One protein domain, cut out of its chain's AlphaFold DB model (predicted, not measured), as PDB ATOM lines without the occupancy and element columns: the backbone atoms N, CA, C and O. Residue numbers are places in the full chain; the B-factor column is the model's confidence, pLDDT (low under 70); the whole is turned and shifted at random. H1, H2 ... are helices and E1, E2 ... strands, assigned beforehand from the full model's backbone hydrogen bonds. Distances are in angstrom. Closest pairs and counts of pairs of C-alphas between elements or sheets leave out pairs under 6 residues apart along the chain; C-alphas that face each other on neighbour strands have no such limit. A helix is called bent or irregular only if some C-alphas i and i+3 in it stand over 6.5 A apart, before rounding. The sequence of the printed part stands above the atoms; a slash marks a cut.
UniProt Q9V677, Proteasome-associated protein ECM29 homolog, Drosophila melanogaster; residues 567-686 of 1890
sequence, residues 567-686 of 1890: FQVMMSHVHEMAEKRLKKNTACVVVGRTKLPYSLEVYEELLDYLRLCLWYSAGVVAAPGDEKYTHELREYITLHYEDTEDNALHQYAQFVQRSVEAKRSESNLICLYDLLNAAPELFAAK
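Overview. This is residues 567 to 686 of the 1890 residues of the protein "Proteasome-associated protein ECM29 homolog" of Drosophila melanogaster (UniProt Q9V677). H1 and H2 make one layer, a narrow V closed near the first residues of H1 and the last of H2, and the helical hairpin of H4 and H5 packs over it as a second layer. H3 crosses the end where H2 finishes, the small strand hairpin E1 and E2 sits at the opposite end, by the last residues of H4, and short H6 is near H5. The printed part has 120 residues with six named helices and two named strands, in the order H1 E1 E2 H2 H3 H4 H5 H6; the sheet E1 - E2 is antiparallel and the class is mostly helix. It is compact, with a radius of gyration of the C-alphas of 13.9 A, and elongated, spanning 43 by 28 by 27 A.

Arrangement. H1, residues 567 to 583, is followed by E1, residues 589 to 591, and E2, residues 594 to 596. These strands form an antiparallel hairpin, with N 589 and O 596 at 2.9 A and N 596 and O 589 at 2.8 A, within hydrogen-bond range. H2, residues 600 to 617, touches H1 with residues 610 to 617 alone, opposite ways at a shallow tilt of 25 degrees; their closest C-alphas, Phe 567 and Cys 613, are 4.9 A apart. H3, residues 627 to 640, is close to H2 but not clearly touching, and about perpendicular at 88 degrees; the closest C-alphas, Trp 615 and Leu 633, are 6.6 A apart. H4, residues 648 to 662, touches H1 the same way at a steep tilt of 48 degrees, closest at the C-alphas of Gln 568 and Ala 648, 5.3 A. The closest C-alphas of E2 and H4, Thr 594 and Ala 662, are 4.9 A apart. H5, residues 666 to 678, is the hub, touching H2, H3 and H4. It forms a helical hairpin with H4, opposite ways at a steep tilt of 43 degrees, closest at the C-alphas of Val 656 and Asn 668, 6.0 A. H5 touches H2 with residues 667 to 671 alone, closest at the C-alphas of Glu 604 and Ser 667, 6.4 A. H5 touches H3 with residues 677 to 678 alone, about perpendicular at 73 degrees, closest at the C-alphas of Arg 634 and Ala 678, 4.6 A. H2, H4 and H5 form an up and down bundle, each running against the one before it. H6, residues 680 to 683, is close to H5 but not clearly touching, with the C-alphas of Leu 676 and Phe 683 closest at 6.0 A. H1 and H5 are apart. Every O i to N i+4 pair is within hydrogen-bond range in H1, H2, H4 and H5, against 8 of 10 in H3; H6 is too short for such a pair.

Along the chain. H1 begins at C-alpha 567 (43.239, 33.976, -31.311) and is 24.2 A long. E1 measures 6.3 A and E2 6.4 A. H2 is 25.3 A long and ends at C-alpha 617 (46.947, 32.599, -35.936). H3, 20.5 A, is irregular: C-alphas 628 and 631 are 7.3 A apart. H4 is 21.0 A, H5 18.1 A and H6 5.4 A long, the last ending at C-alpha 683 (41.024, 51.302, -37.414).

Size, cuts and confidence. The two C-alphas farthest apart, Thr 586 and Lys 628, are 44.1 A apart. The printed part has no cut, and no link is long. The mean pLDDT of the printed part is 88.6; residues 585 to 587 are under 70.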
ATOM      1  N   PHE A 567      43.519  32.606 -31.732       94.01
ATOM      2  CA  PHE A 567      43.239  33.976 -31.311       94.01
ATOM      3  C   PHE A 567      41.737  34.229 -31.137       94.01
ATOM      4  O   PHE A 567      41.337  34.827 -30.140       94.01
ATOM      5  N   GLN A 568      40.905  33.732 -32.059       91.41
ATOM      6  CA  GLN A 568      39.458  33.964 -32.017       91.41
ATOM      7  C   GLN A 568      38.830  33.368 -30.752       91.41
ATOM      8  O   GLN A 568      38.073  34.042 -30.049       91.41
ATOM      9  N   VAL A 569      39.202  32.128 -30.418       91.27
ATOM     10  CA  VAL A 569      38.692  31.414 -29.237       91.27
ATOM     11  C   VAL A 569      39.189  32.062 -27.947       91.27
ATOM     12  O   VAL A 569      38.411  32.273 -27.016       91.27
ATOM     13  N   MET A 570      40.479  32.407 -27.887       93.96
ATOM     14  CA  MET A 570      41.067  33.037 -26.707       93.96
ATOM     15  C   MET A 570      40.473  34.427 -26.454       93.96
ATOM     16  O   MET A 570      40.075  34.721 -25.328       93.96
ATOM     17  N   MET A 571      40.362  35.265 -27.488       94.67
ATOM     18  CA  MET A 571      39.835  36.621 -27.352       94.67
ATOM     19  C   MET A 571      38.353  36.625 -26.976       94.67
ATOM     20  O   MET A 571      37.981  37.342 -26.051       94.67
ATOM     21  N   SER A 572      37.534  35.775 -27.602       92.32
ATOM     22  CA  SER A 572      36.107  35.661 -27.260       92.32
ATOM     23  C   SER A 572      35.913  35.290 -25.787       92.32
ATOM     24  O   SER A 572      35.091  35.885 -25.089       92.32
ATOM     25  N   HIS A 573      36.728  34.361 -25.268       92.63
ATOM     26  CA  HIS A 573      36.683  33.990 -23.853       92.63
ATOM     27  C   HIS A 573      37.140  35.131 -22.929       92.63
ATOM     28  O   HIS A 573      36.491  35.413 -21.919       92.63
ATOM     29  N   VAL A 574      38.233  35.822 -23.276       94.46
ATOM     30  CA  VAL A 574      38.715  36.985 -22.512       94.46
ATOM     31  C   VAL A 574      37.670  38.102 -22.493       94.46
ATOM     32  O   VAL A 574      37.455  38.698 -21.436       94.46
ATOM     33  N   HIS A 575      37.003  38.359 -23.621       93.78
ATOM     34  CA  HIS A 575      35.940  39.353 -23.742       93.78
ATOM     35  C   HIS A 575      34.740  39.002 -22.853       93.78
ATOM     36  O   HIS A 575      34.313  39.826 -22.043       93.78
ATOM     37  N   GLU A 576      34.263  37.754 -22.908       92.72
ATOM     38  CA  GLU A 576      33.161  37.280 -22.063       92.72
ATOM     39  C   GLU A 576      33.472  37.460 -20.565       92.72
ATOM     40  O   GLU A 576      32.638  37.952 -19.794       92.72
ATOM     41  N   MET A 577      34.682  37.089 -20.132       91.87
ATOM     42  CA  MET A 577      35.100  37.254 -18.735       91.87
ATOM     43  C   MET A 577      35.276  38.730 -18.354       91.87
ATOM     44  O   MET A 577      34.880  39.132 -17.257       91.87
ATOM     45  N   ALA A 578      35.821  39.551 -19.255       91.31
ATOM     46  CA  ALA A 578      35.983  40.986 -19.046       91.31
ATOM     47  C   ALA A 578      34.629  41.682 -18.841       91.31
ATOM     48  O   ALA A 578      34.460  42.408 -17.862       91.31
ATOM     49  N   GLU A 579      33.640  41.404 -19.691       90.77
ATOM     50  CA  GLU A 579      32.282  41.948 -19.579       90.77
ATOM     51  C   GLU A 579      31.593  41.523 -18.275       90.77
ATOM     52  O   GLU A 579      30.993  42.343 -17.570       90.77
ATOM     53  N   LYS A 580      31.732  40.246 -17.883       88.57
ATOM     54  CA  LYS A 580      31.216  39.753 -16.593       88.57
ATOM     55  C   LYS A 580      31.826  40.499 -15.407       88.57
ATOM     56  O   LYS A 580      31.110  40.805 -14.451       88.57
ATOM     57  N   ARG A 581      33.128  40.791 -15.453       88.13
ATOM     58  CA  ARG A 581      33.816  41.539 -14.393       88.13
ATOM     59  C   ARG A 581      33.435  43.015 -14.385       88.13
ATOM     60  O   ARG A 581      33.170  43.544 -13.313       88.13
ATOM     61  N   LEU A 582      33.306  43.650 -15.549       87.42
ATOM     62  CA  LEU A 582      32.907  45.058 -15.677       87.42
ATOM     63  C   LEU A 582      31.509  45.344 -15.115       87.42
ATOM     64  O   LEU A 582      31.279  46.399 -14.524       87.42
ATOM     65  N   LYS A 583      30.588  44.383 -15.242       86.22
ATOM     66  CA  LYS A 583      29.243  44.465 -14.648       86.22
ATOM     67  C   LYS A 583      29.261  44.350 -13.116       86.22
ATOM     68  O   LYS A 583      28.353  44.846 -12.452       86.22
ATOM     69  N   LYS A 584      30.294  43.732 -12.530       80.13
ATOM     70  CA  LYS A 584      30.476  43.589 -11.077       80.13
ATOM     71  C   LYS A 584      31.389  44.700 -10.543       80.13
ATOM     72  O   LYS A 584      32.608  44.560 -10.535       80.13
ATOM     73  N   ASN A 585      30.804  45.782 -10.015       67.62
ATOM     74  CA  ASN A 585      31.558  46.942  -9.498       67.62
ATOM     75  C   ASN A 585      32.667  46.586  -8.480       67.62
ATOM     76  O   ASN A 585      33.643  47.321  -8.387       67.62
ATOM     77  N   THR A 586      32.549  45.483  -7.731       69.50
ATOM     78  CA  THR A 586      33.548  45.048  -6.735       69.50
ATOM     79  C   THR A 586      34.793  44.385  -7.328       69.50
ATOM     80  O   THR A 586      35.797  44.289  -6.632       69.50
ATOM     81  N   ALA A 587      34.738  43.907  -8.575       68.85
ATOM     82  CA  ALA A 587      35.856  43.232  -9.248       68.85
ATOM     83  C   ALA A 587      36.623  44.157 -10.210       68.85
ATOM     84  O   ALA A 587      37.664  43.776 -10.738       68.85
ATOM     85  N   CYS A 588      36.098  45.359 -10.458       79.17
ATOM     86  CA  CYS A 588      36.700  46.333 -11.359       79.17
ATOM     87  C   CYS A 588      37.837  47.093 -10.674       79.17
ATOM     88  O   CYS A 588      37.700  47.543  -9.537       79.17
ATOM     89  N   VAL A 589      38.913  47.340 -11.414       82.59
ATOM     90  CA  VAL A 589      39.989  48.245 -11.005       82.59
ATOM     91  C   VAL A 589      39.808  49.564 -11.750       82.59
ATOM     92  O   VAL A 589      39.728  49.588 -12.976       82.59
ATOM     93  N   VAL A 590      39.706  50.675 -11.022       84.95
ATOM     94  CA  VAL A 590      39.618  52.010 -11.631       84.95
ATOM     95  C   VAL A 590      41.026  52.569 -11.772       84.95
ATOM     96  O   VAL A 590      41.709  52.782 -10.772       84.95
ATOM     97  N   VAL A 591      41.454  52.819 -13.007       80.07
ATOM     98  CA  VAL A 591      42.740  53.455 -13.312       80.07
ATOM     99  C   VAL A 591      42.446  54.753 -14.058       80.07
ATOM    100  O   VAL A 591      41.869  54.751 -15.144       80.07
ATOM    101  N   GLY A 592      42.775  55.887 -13.435       79.56
ATOM    102  CA  GLY A 592      42.375  57.200 -13.938       79.56
ATOM    103  C   GLY A 592      40.851  57.366 -13.928       79.56
ATOM    104  O   GLY A 592      40.226  57.318 -12.871       79.56
ATOM    105  N   ARG A 593      40.255  57.574 -15.108       83.37
ATOM    106  CA  ARG A 593      38.793  57.670 -15.301       83.37
ATOM    107  C   ARG A 593      38.183  56.401 -15.905       83.37
ATOM    108  O   ARG A 593      36.969  56.340 -16.083       83.37
ATOM    109  N   THR A 594      39.002  55.392 -16.192       86.33
ATOM    110  CA  THR A 594      38.591  54.205 -16.941       86.33
ATOM    111  C   THR A 594      38.461  53.010 -16.005       86.33
ATOM    112  O   THR A 594      39.331  52.738 -15.173       86.33
ATOM    113  N   LYS A 595      37.348  52.282 -16.130       88.52
ATOM    114  CA  LYS A 595      37.128  51.022 -15.415       88.52
ATOM    115  C   LYS A 595      37.761  49.873 -16.194       88.52
ATOM    116  O   LYS A 595      37.363  49.611 -17.331       88.52
ATOM    117  N   LEU A 596      38.693  49.167 -15.559       90.41
ATOM    118  CA  LEU A 596      39.305  47.952 -16.078       90.41
ATOM    119  C   LEU A 596      38.724  46.698 -15.390       90.41
ATOM    120  O   LEU A 596      38.504  46.710 -14.178       90.41
ATOM    121  N   PRO A 597      38.501  45.600 -16.134       88.80
ATOM    122  CA  PRO A 597      38.096  44.298 -15.589       88.80
ATOM    123  C   PRO A 597      39.169  43.600 -14.735       88.80
ATOM    124  O   PRO A 597      38.841  42.699 -13.965       88.80
ATOM    125  N   TYR A 598      40.441  43.979 -14.881       90.36
ATOM    126  CA  TYR A 598      41.593  43.329 -14.246       90.36
ATOM    127  C   TYR A 598      42.546  44.369 -13.646       90.36
ATOM    128  O   TYR A 598      42.464  45.552 -13.985       90.36
ATOM    129  N   SER A 599      43.477  43.931 -12.789       89.05
ATOM    130  CA  SER A 599      44.642  44.753 -12.440       89.05
ATOM    131  C   SER A 599      45.477  45.041 -13.690       89.05
ATOM    132  O   SER A 599      45.416  44.296 -14.669       89.05
ATOM    133  N   LEU A 600      46.266  46.118 -13.658       87.83
ATOM    134  CA  LEU A 600      47.079  46.522 -14.807       87.83
ATOM    135  C   LEU A 600      48.039  45.402 -15.251       87.83
ATOM    136  O   LEU A 600      48.134  45.122 -16.437       87.83
ATOM    137  N   GLU A 601      48.672  44.720 -14.296       88.75
ATOM    138  CA  GLU A 601      49.637  43.640 -14.547       88.75
ATOM    139  C   GLU A 601      48.981  42.435 -15.235       88.75
ATOM    140  O   GLU A 601      49.496  41.926 -16.224       88.75
ATOM    141  N   VAL A 602      47.805  42.008 -14.762       91.05
ATOM    142  CA  VAL A 602      47.028  40.934 -15.403       91.05
ATOM    143  C   VAL A 602      46.572  41.353 -16.802       91.05
ATOM    144  O   VAL A 602      46.583  40.547 -17.729       91.05
ATOM    145  N   TYR A 603      46.172  42.616 -16.963       92.39
ATOM    146  CA  TYR A 603      45.740  43.146 -18.252       92.39
ATOM    147  C   TYR A 603      46.882  43.131 -19.278       92.39
ATOM    148  O   TYR A 603      46.664  42.754 -20.428       92.39
ATOM    149  N   GLU A 604      48.097  43.502 -18.866       91.14
ATOM    150  CA  GLU A 604      49.301  43.459 -19.703       91.14
ATOM    151  C   GLU A 604      49.696  42.020 -20.058       91.14
ATOM    152  O   GLU A 604      49.950  41.737 -21.227       91.14
ATOM    153  N   GLU A 605      49.641  41.081 -19.104       91.46
ATOM    154  CA  GLU A 605      49.878  39.656 -19.380       91.46
ATOM    155  C   GLU A 605      48.885  39.085 -20.409       91.46
ATOM    156  O   GLU A 605      49.277  38.351 -21.319       91.46
ATOM    157  N   LEU A 606      47.602  39.455 -20.307       94.47
ATOM    158  CA  LEU A 606      46.583  39.073 -21.288       94.47
ATOM    159  C   LEU A 606      46.865  39.682 -22.667       94.47
ATOM    160  O   LEU A 606      46.752  38.976 -23.667       94.47
ATOM    161  N   LEU A 607      47.238  40.964 -22.735       94.20
ATOM    162  CA  LEU A 607      47.551  41.642 -23.995       94.20
ATOM    163  C   LEU A 607      48.755  41.019 -24.701       94.20
ATOM    164  O   LEU A 607      48.663  40.740 -25.895       94.20
ATOM    165  N   ASP A 608      49.844  40.753 -23.977       91.85
ATOM    166  CA  ASP A 608      51.044  40.127 -24.539       91.85
ATOM    167  C   ASP A 608      50.732  38.729 -25.102       91.85
ATOM    168  O   ASP A 608      51.149  38.390 -26.214       91.85
ATOM    169  N   TYR A 609      49.954  37.922 -24.365       94.46
ATOM    170  CA  TYR A 609      49.581  36.575 -24.799       94.46
ATOM    171  C   TYR A 609      48.611  36.592 -25.987       94.46
ATOM    172  O   TYR A 609      48.783  35.828 -26.937       94.46
ATOM    173  N   LEU A 610      47.615  37.486 -25.978       95.50
ATOM    174  CA  LEU A 610      46.683  37.672 -27.096       95.50
ATOM    175  C   LEU A 610      47.400  38.169 -28.350       95.50
ATOM    176  O   LEU A 610      47.124  37.672 -29.439       95.50
ATOM    177  N   ARG A 611      48.352  39.096 -28.198       93.68
ATOM    178  CA  ARG A 611      49.207  39.571 -29.290       93.68
ATOM    179  C   ARG A 611      49.980  38.409 -29.908       93.68
ATOM    180  O   ARG A 611      49.988  38.265 -31.126       93.68
ATOM    181  N   LEU A 612      50.572  37.538 -29.092       92.50
ATOM    182  CA  LEU A 612      51.247  36.341 -29.590       92.50
ATOM    183  C   LEU A 612      50.273  35.401 -30.325       92.50
ATOM    184  O   LEU A 612      50.573  34.961 -31.433       92.50
ATOM    185  N   CYS A 613      49.088  35.146 -29.759       93.69
ATOM    186  CA  CYS A 613      48.060  34.322 -30.402       93.69
ATOM    187  C   CYS A 613      47.621  34.905 -31.754       93.69
ATOM    188  O   CYS A 613      47.458  34.144 -32.704       93.69
ATOM    189  N   LEU A 614      47.464  36.230 -31.868       94.68
ATOM    190  CA  LEU A 614      47.076  36.913 -33.107       94.68
ATOM    191  C   LEU A 614      48.098  36.670 -34.221       94.68
ATOM    192  O   LEU A 614      47.739  36.170 -35.285       94.68
ATOM    193  N   TRP A 615      49.373  36.964 -33.955       93.56
ATOM    194  CA  TRP A 615      50.451  36.795 -34.933       93.56
ATOM    195  C   TRP A 615      50.611  35.326 -35.365       93.56
ATOM    196  O   TRP A 615      50.760  35.043 -36.552       93.56
ATOM    197  N   TYR A 616      50.503  34.376 -34.432       92.15
ATOM    198  CA  TYR A 616      50.604  32.949 -34.758       92.15
ATOM    199  C   TYR A 616      49.356  32.398 -35.458       92.15
ATOM    200  O   TYR A 616      49.477  31.484 -36.273       92.15
ATOM    201  N   SER A 617      48.166  32.944 -35.186       90.78
ATOM    202  CA  SER A 617      46.947  32.599 -35.936       90.78
ATOM    203  C   SER A 617      47.035  33.115 -37.377       90.78
ATOM    204  O   SER A 617      46.651  32.400 -38.298       90.78
ATOM    205  N   ALA A 618      47.684  34.269 -37.593       89.74
ATOM    206  CA  ALA A 618      48.026  34.793 -38.921       89.74
ATOM    207  C   ALA A 618      49.112  33.981 -39.668       89.74
ATOM    208  O   ALA A 618      49.467  34.320 -40.791       89.74
ATOM    209  N   GLY A 619      49.644  32.904 -39.075       85.63
ATOM    210  CA  GLY A 619      50.642  32.031 -39.707       85.63
ATOM    211  C   GLY A 619      52.095  32.473 -39.508       85.63
ATOM    212  O   GLY A 619      53.003  31.854 -40.066       85.63
ATOM    213  N   VAL A 620      52.342  33.500 -38.689       86.36
ATOM    214  CA  VAL A 620      53.688  34.032 -38.453       86.36
ATOM    215  C   VAL A 620      54.392  33.252 -37.339       86.36
ATOM    216  O   VAL A 620      53.986  33.292 -36.181       86.36
ATOM    217  N   VAL A 621      55.496  32.574 -37.674       83.01
ATOM    218  CA  VAL A 621      56.354  31.838 -36.719       83.01
ATOM    219  C   VAL A 621      57.614  32.656 -36.414       83.01
ATOM    220  O   VAL A 621      58.737  32.268 -36.736       83.01
ATOM    221  N   ALA A 622      57.415  33.844 -35.846       81.23
ATOM    222  CA  ALA A 622      58.479  34.784 -35.497       81.23
ATOM    223  C   ALA A 622      58.089  35.631 -34.273       81.23
ATOM    224  O   ALA A 622      56.996  35.488 -33.720       81.23
ATOM    225  N   ALA A 623      58.997  36.505 -33.837       81.77
ATOM    226  CA  ALA A 623      58.698  37.488 -32.804       81.77
ATOM    227  C   ALA A 623      57.675  38.522 -33.329       81.77
ATOM    228  O   ALA A 623      57.901  39.087 -34.401       81.77
ATOM    229  N   PRO A 624      56.590  38.822 -32.587       82.86
ATOM    230  CA  PRO A 624      55.606  39.825 -32.990       82.86
ATOM    231  C   PRO A 624      56.210  41.222 -33.226       82.86
ATOM    232  O   PRO A 624      56.981  41.729 -32.403       82.86
ATOM    233  N   GLY A 625      55.798  41.890 -34.306       80.46
ATOM    234  CA  GLY A 625      56.227  43.250 -34.667       80.46
ATOM    235  C   GLY A 625      57.402  43.322 -35.651       80.46
ATOM    236  O   GLY A 625      58.052  44.362 -35.743       80.46
ATOM    237  N   ASP A 626      57.725  42.231 -36.346       74.01
ATOM    238  CA  ASP A 626      58.678  42.245 -37.463       74.01
ATOM    239  C   ASP A 626      57.989  42.780 -38.732       74.01
ATOM    240  O   ASP A 626      56.983  42.224 -39.177       74.01
ATOM    241  N   GLU A 627      58.529  43.864 -39.313       71.49
ATOM    242  CA  GLU A 627      57.938  44.527 -40.483       71.49
ATOM    243  C   GLU A 627      57.765  43.569 -41.671       71.49
ATOM    244  O   GLU A 627      56.803  43.727 -42.426       71.49
ATOM    245  N   LYS A 628      58.634  42.553 -41.800       71.11
ATOM    246  CA  LYS A 628      58.596  41.566 -42.893       71.11
ATOM    247  C   LYS A 628      57.281  40.803 -42.973       71.11
ATOM    248  O   LYS A 628      56.847  40.512 -44.078       71.11
ATOM    249  N   TYR A 629      56.664  40.526 -41.825       80.10
ATOM    250  CA  TYR A 629      55.443  39.722 -41.741       80.10
ATOM    251  C   TYR A 629      54.174  40.567 -41.536       80.10
ATOM    252  O   TYR A 629      53.111  40.063 -41.165       80.10
ATOM    253  N   THR A 630      54.275  41.889 -41.725       81.95
ATOM    254  CA  THR A 630      53.119  42.795 -41.583       81.95
ATOM    255  C   THR A 630      52.048  42.492 -42.630       81.95
ATOM    256  O   THR A 630      50.868  42.730 -42.382       81.95
ATOM    257  N   HIS A 631      52.443  41.973 -43.795       83.19
ATOM    258  CA  HIS A 631      51.518  41.630 -44.871       83.19
ATOM    259  C   HIS A 631      50.598  40.471 -44.477       83.19
ATOM    260  O   HIS A 631      49.388  40.587 -44.612       83.19
ATOM    261  N   GLU A 632      51.148  39.403 -43.909       86.77
ATOM    262  CA  GLU A 632      50.419  38.229 -43.427       86.77
ATOM    263  C   GLU A 632      49.430  38.617 -42.322       86.77
ATOM    264  O   GLU A 632      48.276  38.184 -42.318       86.77
ATOM    265  N   LEU A 633      49.842  39.516 -41.418       90.13
ATOM    266  CA  LEU A 633      48.940  40.074 -40.414       90.13
ATOM    267  C   LEU A 633      47.833  40.934 -41.051       90.13
ATOM    268  O   LEU A 633      46.674  40.827 -40.648       90.13
ATOM    269  N   ARG A 634      48.160  41.771 -42.049       90.47
ATOM    270  CA  ARG A 634      47.175  42.574 -42.795       90.47
ATOM    271  C   ARG A 634      46.160  41.685 -43.502       90.47
ATOM    272  O   ARG A 634      44.969  41.976 -43.420       90.47
ATOM    273  N   GLU A 635      46.605  40.628 -44.175       89.00
ATOM    274  CA  GLU A 635      45.730  39.668 -44.851       89.00
ATOM    275  C   GLU A 635      44.787  38.996 -43.856       89.00
ATOM    276  O   GLU A 635      43.574  39.014 -44.063       89.00
ATOM    277  N   TYR A 636      45.317  38.496 -42.735       92.52
ATOM    278  CA  TYR A 636      44.508  37.874 -41.690       92.52
ATOM    279  C   TYR A 636      43.450  38.837 -41.127       92.52
ATOM    280  O   TYR A 636      42.277  38.484 -41.021       92.52
ATOM    281  N   ILE A 637      43.834  40.077 -40.803       92.42
ATOM    282  CA  ILE A 637      42.896  41.083 -40.286       92.42
ATOM    283  C   ILE A 637      41.837  41.432 -41.334       92.42
ATOM    284  O   ILE A 637      40.655  41.462 -41.011       92.42
ATOM    285  N   THR A 638      42.239  41.677 -42.581       89.44
ATOM    286  CA  THR A 638      41.315  42.082 -43.653       89.44
ATOM    287  C   THR A 638      40.305  40.976 -43.967       89.44
ATOM    288  O   THR A 638      39.154  41.275 -44.268       89.44
ATOM    289  N   LEU A 639      40.714  39.707 -43.863       89.93
ATOM    290  CA  LEU A 639      39.849  38.554 -44.115       89.93
ATOM    291  C   LEU A 639      38.863  38.274 -42.969       89.93
ATOM    292  O   LEU A 639      37.766  37.788 -43.220       89.93
ATOM    293  N   HIS A 640      39.255  38.543 -41.718       89.23
ATOM    294  CA  HIS A 640      38.502  38.114 -40.533       89.23
ATOM    295  C   HIS A 640      37.852  39.248 -39.729       89.23
ATOM    296  O   HIS A 640      37.170  38.963 -38.743       89.23
ATOM    297  N   TYR A 641      38.069  40.517 -40.078       92.11
ATOM    298  CA  TYR A 641      37.499  41.652 -39.350       92.11
ATOM    299  C   TYR A 641      36.101  42.022 -39.854       92.11
ATOM    300  O   TYR A 641      35.911  42.359 -41.020       92.11
ATOM    301  N   GLU A 642      35.148  42.064 -38.927       87.84
ATOM    302  CA  GLU A 642      33.821  42.645 -39.115       87.84
ATOM    303  C   GLU A 642      33.542  43.618 -37.969       87.84
ATOM    304  O   GLU A 642      33.955  43.389 -36.831       87.84
ATOM    305  N   ASP A 643      32.841  44.717 -38.253       84.64
ATOM    306  CA  ASP A 643      32.514  45.740 -37.254       84.64
ATOM    307  C   ASP A 643      31.277  45.360 -36.427       84.64
ATOM    308  O   ASP A 643      30.276  46.074 -36.397       84.64
ATOM    309  N   THR A 644      31.333  44.186 -35.806       88.47
ATOM    310  CA  THR A 644      30.258  43.597 -35.005       88.47
ATOM    311  C   THR A 644      30.780  43.239 -33.615       88.47
ATOM    312  O   THR A 644      31.945  42.875 -33.452       88.47
ATOM    313  N   GLU A 645      29.927  43.334 -32.588       81.56
ATOM    314  CA  GLU A 645      30.324  43.033 -31.199       81.56
ATOM    315  C   GLU A 645      30.771  41.572 -31.010       81.56
ATOM    316  O   GLU A 645      31.584  41.285 -30.132       81.56
ATOM    317  N   ASP A 646      30.305  40.661 -31.867       83.37
ATOM    318  CA  ASP A 646      30.649  39.234 -31.831       83.37
ATOM    319  C   ASP A 646      32.008  38.916 -32.486       83.37
ATOM    320  O   ASP A 646      32.540  37.816 -32.321       83.37
ATOM    321  N   ASN A 647      32.605  39.860 -33.220       92.33
ATOM    322  CA  ASN A 647      33.869  39.635 -33.909       92.33
ATOM    323  C   ASN A 647      35.071  39.756 -32.955       92.33
ATOM    324  O   ASN A 647      35.307  40.797 -32.339       92.33
ATOM    325  N   ALA A 648      35.907  38.717 -32.889       91.12
ATOM    326  CA  ALA A 648      37.065  38.676 -31.994       91.12
ATOM    327  C   ALA A 648      38.097  39.797 -32.248       91.12
ATOM    328  O   ALA A 648      38.688  40.315 -31.300       91.12
ATOM    329  N   LEU A 649      38.323  40.210 -33.502       93.28
ATOM    330  CA  LEU A 649      39.240  41.317 -33.810       93.28
ATOM    331  C   LEU A 649      38.650  42.666 -33.377       93.28
ATOM    332  O   LEU A 649      39.384  43.506 -32.852       93.28
ATOM    333  N   HIS A 650      37.336  42.862 -33.527       93.20
ATOM    334  CA  HIS A 650      36.642  44.038 -32.996       93.20
ATOM    335  C   HIS A 650      36.732  44.094 -31.462       93.20
ATOM    336  O   HIS A 650      37.132  45.116 -30.900       93.20
ATOM    337  N   GLN A 651      36.471  42.975 -30.782       94.55
ATOM    338  CA  GLN A 651      36.616  42.857 -29.327       94.55
ATOM    339  C   GLN A 651      38.049  43.144 -28.864       94.55
ATOM    340  O   GLN A 651      38.247  43.841 -27.868       94.55
ATOM    341  N   TYR A 652      39.060  42.646 -29.582       95.03
ATOM    342  CA  TYR A 652      40.463  42.927 -29.277       95.03
ATOM    343  C   TYR A 652      40.806  44.405 -29.460       95.03
ATOM    344  O   TYR A 652      41.439  44.989 -28.582       95.03
ATOM    345  N   ALA A 653      40.339  45.041 -30.538       92.59
ATOM    346  CA  ALA A 653      40.540  46.471 -30.758       92.59
ATOM    347  C   ALA A 653      39.939  47.309 -29.615       92.59
ATOM    348  O   ALA A 653      40.616  48.189 -29.079       92.59
ATOM    349  N   GLN A 654      38.718  46.989 -29.168       92.08
ATOM    350  CA  GLN A 654      38.103  47.625 -27.997       92.08
ATOM    351  C   GLN A 654      38.881  47.342 -26.698       92.08
ATOM    352  O   GLN A 654      39.044  48.229 -25.855       92.08
ATOM    353  N   PHE A 655      39.380  46.114 -26.522       93.83
ATOM    354  CA  PHE A 655      40.157  45.708 -25.348       93.83
ATOM    355  C   PHE A 655      41.495  46.460 -25.261       93.83
ATOM    356  O   PHE A 655      41.881  46.913 -24.178       93.83
ATOM    357  N   VAL A 656      42.174  46.654 -26.395       93.63
ATOM    358  CA  VAL A 656      43.384  47.477 -26.517       93.63
ATOM    359  C   VAL A 656      43.061  48.948 -26.250       93.63
ATOM    360  O   VAL A 656      43.712  49.561 -25.404       93.63
ATOM    361  N   GLN A 657      42.025  49.500 -26.893       91.38
ATOM    362  CA  GLN A 657      41.604  50.894 -26.715       91.38
ATOM    363  C   GLN A 657      41.341  51.223 -25.240       91.38
ATOM    364  O   GLN A 657      41.909  52.176 -24.706       91.38
ATOM    365  N   ARG A 658      40.562  50.386 -24.543       90.84
ATOM    366  CA  ARG A 658      40.251  50.585 -23.120       90.84
ATOM    367  C   ARG A 658      41.505  50.570 -22.240       90.84
ATOM    368  O   ARG A 658      41.585  51.323 -21.269       90.84
ATOM    369  N   SER A 659      42.493  49.738 -22.579       89.98
ATOM    370  CA  SER A 659      43.794  49.717 -21.895       89.98
ATOM    371  C   SER A 659      44.553  51.031 -22.087       89.98
ATOM    372  O   SER A 659      45.015  51.623 -21.112       89.98
ATOM    373  N   VAL A 660      44.620  51.522 -23.329       90.22
ATOM    374  CA  VAL A 660      45.307  52.772 -23.691       90.22
ATOM    375  C   VAL A 660      44.650  53.984 -23.020       90.22
ATOM    376  O   VAL A 660      45.348  54.861 -22.504       90.22
ATOM    377  N   GLU A 661      43.317  54.028 -22.963       88.87
ATOM    378  CA  GLU A 661      42.566  55.072 -22.255       88.87
ATOM    379  C   GLU A 661      42.848  55.068 -20.747       88.87
ATOM    380  O   GLU A 661      43.016  56.132 -20.146       88.87
ATOM    381  N   ALA A 662      42.923  53.880 -20.138       88.20
ATOM    382  CA  ALA A 662      43.169  53.725 -18.709       88.20
ATOM    383  C   ALA A 662      44.591  54.144 -18.316       88.20
ATOM    384  O   ALA A 662      44.783  54.951 -17.403       88.20
ATOM    385  N   LYS A 663      45.596  53.598 -19.006       88.48
ATOM    386  CA  LYS A 663      47.005  53.954 -18.832       88.48
ATOM    387  C   LYS A 663      47.793  53.506 -20.055       88.48
ATOM    388  O   LYS A 663      47.894  52.317 -20.322       88.48
ATOM    389  N   ARG A 664      48.435  54.446 -20.741       89.75
ATOM    390  CA  ARG A 664      49.379  54.144 -21.825       89.75
ATOM    391  C   ARG A 664      50.602  53.416 -21.263       89.75
ATOM    392  O   ARG A 664      51.314  53.966 -20.422       89.75
ATOM    393  N   SER A 665      50.815  52.185 -21.707       88.30
ATOM    394  CA  SER A 665      51.990  51.368 -21.410       88.30
ATOM    395  C   SER A 665      52.616  50.876 -22.713       88.30
ATOM    396  O   SER A 665      52.062  51.052 -23.796       88.30
ATOM    397  N   GLU A 666      53.815  50.307 -22.641       85.49
ATOM    398  CA  GLU A 666      54.497  49.823 -23.843       85.49
ATOM    399  C   GLU A 666      53.701  48.704 -24.537       85.49
ATOM    400  O   GLU A 666      53.449  48.803 -25.739       85.49
ATOM    401  N   SER A 667      53.210  47.709 -23.787       87.06
ATOM    402  CA  SER A 667      52.440  46.587 -24.341       87.06
ATOM    403  C   SER A 667      51.181  47.043 -25.079       87.06
ATOM    404  O   SER A 667      50.948  46.617 -26.213       87.06
ATOM    405  N   ASN A 668      50.368  47.930 -24.490       91.78
ATOM    406  CA  ASN A 668      49.108  48.333 -25.121       91.78
ATOM    407  C   ASN A 668      49.299  49.267 -26.324       91.78
ATOM    408  O   ASN A 668      48.549  49.155 -27.296       91.78
ATOM    409  N   LEU A 669      50.332  50.114 -26.315       92.14
ATOM    410  CA  LEU A 669      50.677  50.948 -27.464       92.14
ATOM    411  C   LEU A 669      51.198  50.119 -28.634       92.14
ATOM    412  O   LEU A 669      50.823  50.391 -29.769       92.14
ATOM    413  N   ILE A 670      52.009  49.090 -28.374       91.12
ATOM    414  CA  ILE A 670      52.488  48.187 -29.426       91.12
ATOM    415  C   ILE A 670      51.328  47.355 -29.996       91.12
ATOM    416  O   ILE A 670      51.244  47.192 -31.209       91.12
ATOM    417  N   CYS A 671      50.392  46.886 -29.162       93.18
ATOM    418  CA  CYS A 671      49.186  46.203 -29.651       93.18
ATOM    419  C   CYS A 671      48.340  47.116 -30.557       93.18
ATOM    420  O   CYS A 671      47.873  46.687 -31.610       93.18
ATOM    421  N   LEU A 672      48.166  48.386 -30.168       93.49
ATOM    422  CA  LEU A 672      47.449  49.373 -30.981       93.49
ATOM    423  C   LEU A 672      48.196  49.673 -32.286       93.49
ATOM    424  O   LEU A 672      47.576  49.784 -33.344       93.49
ATOM    425  N   TYR A 673      49.524  49.774 -32.216       92.97
ATOM    426  CA  TYR A 673      50.379  49.960 -33.378       92.97
ATOM    427  C   TYR A 673      50.277  48.792 -34.360       92.97
ATOM    428  O   TYR A 673      50.117  49.051 -35.544       92.97
ATOM    429  N   ASP A 674      50.314  47.535 -33.905       91.64
ATOM    430  CA  ASP A 674      50.205  46.362 -34.786       91.64
ATOM    431  C   ASP A 674      48.898  46.401 -35.604       91.64
ATOM    432  O   ASP A 674      48.929  46.214 -36.821       91.64
ATOM    433  N   LEU A 675      47.765  46.737 -34.966       92.34
ATOM    434  CA  LEU A 675      46.467  46.888 -35.642       92.34
ATOM    435  C   LEU A 675      46.473  48.040 -36.660       92.34
ATOM    436  O   LEU A 675      46.097  47.853 -37.818       92.34
ATOM    437  N   LEU A 676      46.921  49.229 -36.241       92.33
ATOM    438  CA  LEU A 676      46.955  50.424 -37.089       92.33
ATOM    439  C   LEU A 676      47.972  50.314 -38.231       92.33
ATOM    440  O   LEU A 676      47.746  50.858 -39.303       92.33
ATOM    441  N   ASN A 677      49.098  49.637 -38.019       89.91
ATOM    442  CA  ASN A 677      50.138  49.459 -39.025       89.91
ATOM    443  C   ASN A 677      49.737  48.414 -40.070       89.91
ATOM    444  O   ASN A 677      50.016  48.611 -41.252       89.91
ATOM    445  N   ALA A 678      49.081  47.328 -39.651       89.65
ATOM    446  CA  ALA A 678      48.616  46.284 -40.558       89.65
ATOM    447  C   ALA A 678      47.395  46.731 -41.378       89.65
ATOM    448  O   ALA A 678      47.383  46.551 -42.594       89.65
ATOM    449  N   ALA A 679      46.388  47.347 -40.749       90.54
ATOM    450  CA  ALA A 679      45.147  47.758 -41.413       90.54
ATOM    451  C   ALA A 679      44.688  49.171 -40.984       90.54
ATOM    452  O   ALA A 679      43.646  49.321 -40.336       90.54
ATOM    453  N   PRO A 680      45.430  50.235 -41.356       90.63
ATOM    454  CA  PRO A 680      45.111  51.607 -40.946       90.63
ATOM    455  C   PRO A 680      43.717  52.052 -41.400       90.63
ATOM    456  O   PRO A 680      43.027  52.755 -40.669       90.63
ATOM    457  N   GLU A 681      43.279  51.595 -42.572       87.75
ATOM    458  CA  GLU A 681      42.002  51.967 -43.194       87.75
ATOM    459  C   GLU A 681      40.781  51.497 -42.385       87.75
ATOM    460  O   GLU A 681      39.733  52.136 -42.416       87.75
ATOM    461  N   LEU A 682      40.923  50.416 -41.606       89.94
ATOM    462  CA  LEU A 682      39.848  49.869 -40.769       89.94
ATOM    463  C   LEU A 682      39.772  50.545 -39.392       89.94
ATOM    464  O   LEU A 682      38.682  50.715 -38.839       89.94
ATOM    465  N   PHE A 683      40.924  50.917 -38.825       92.48
ATOM    466  CA  PHE A 683      41.024  51.302 -37.414       92.48
ATOM    467  C   PHE A 683      41.329  52.788 -37.171       92.48
ATOM    468  O   PHE A 683      40.903  53.317 -36.145       92.48
ATOM    469  N   ALA A 684      42.027  53.491 -38.073       91.36
ATOM    470  CA  ALA A 684      42.549  54.834 -37.790       91.36
ATOM    471  C   ALA A 684      41.443  55.867 -37.522       91.36
ATOM    472  O   ALA A 684      41.481  56.558 -36.505       91.36
ATOM    473  N   ALA A 685      40.416  55.922 -38.378       88.42
ATOM    474  CA  ALA A 685      39.300  56.859 -38.223       88.42
ATOM    475  C   ALA A 685      38.526  56.652 -36.905       88.42
ATOM    476  O   ALA A 685      38.070  57.615 -36.287       88.42
ATOM    477  N   LYS A 686      38.427  55.404 -36.424       88.91
ATOM    478  CA  LYS A 686      37.720  55.055 -35.178       88.91
ATOM    479  C   LYS A 686      38.494  55.465 -33.921       88.91
ATOM    480  O   LYS A 686      37.899  55.703 -32.871       88.91
TER     481      LYS A 686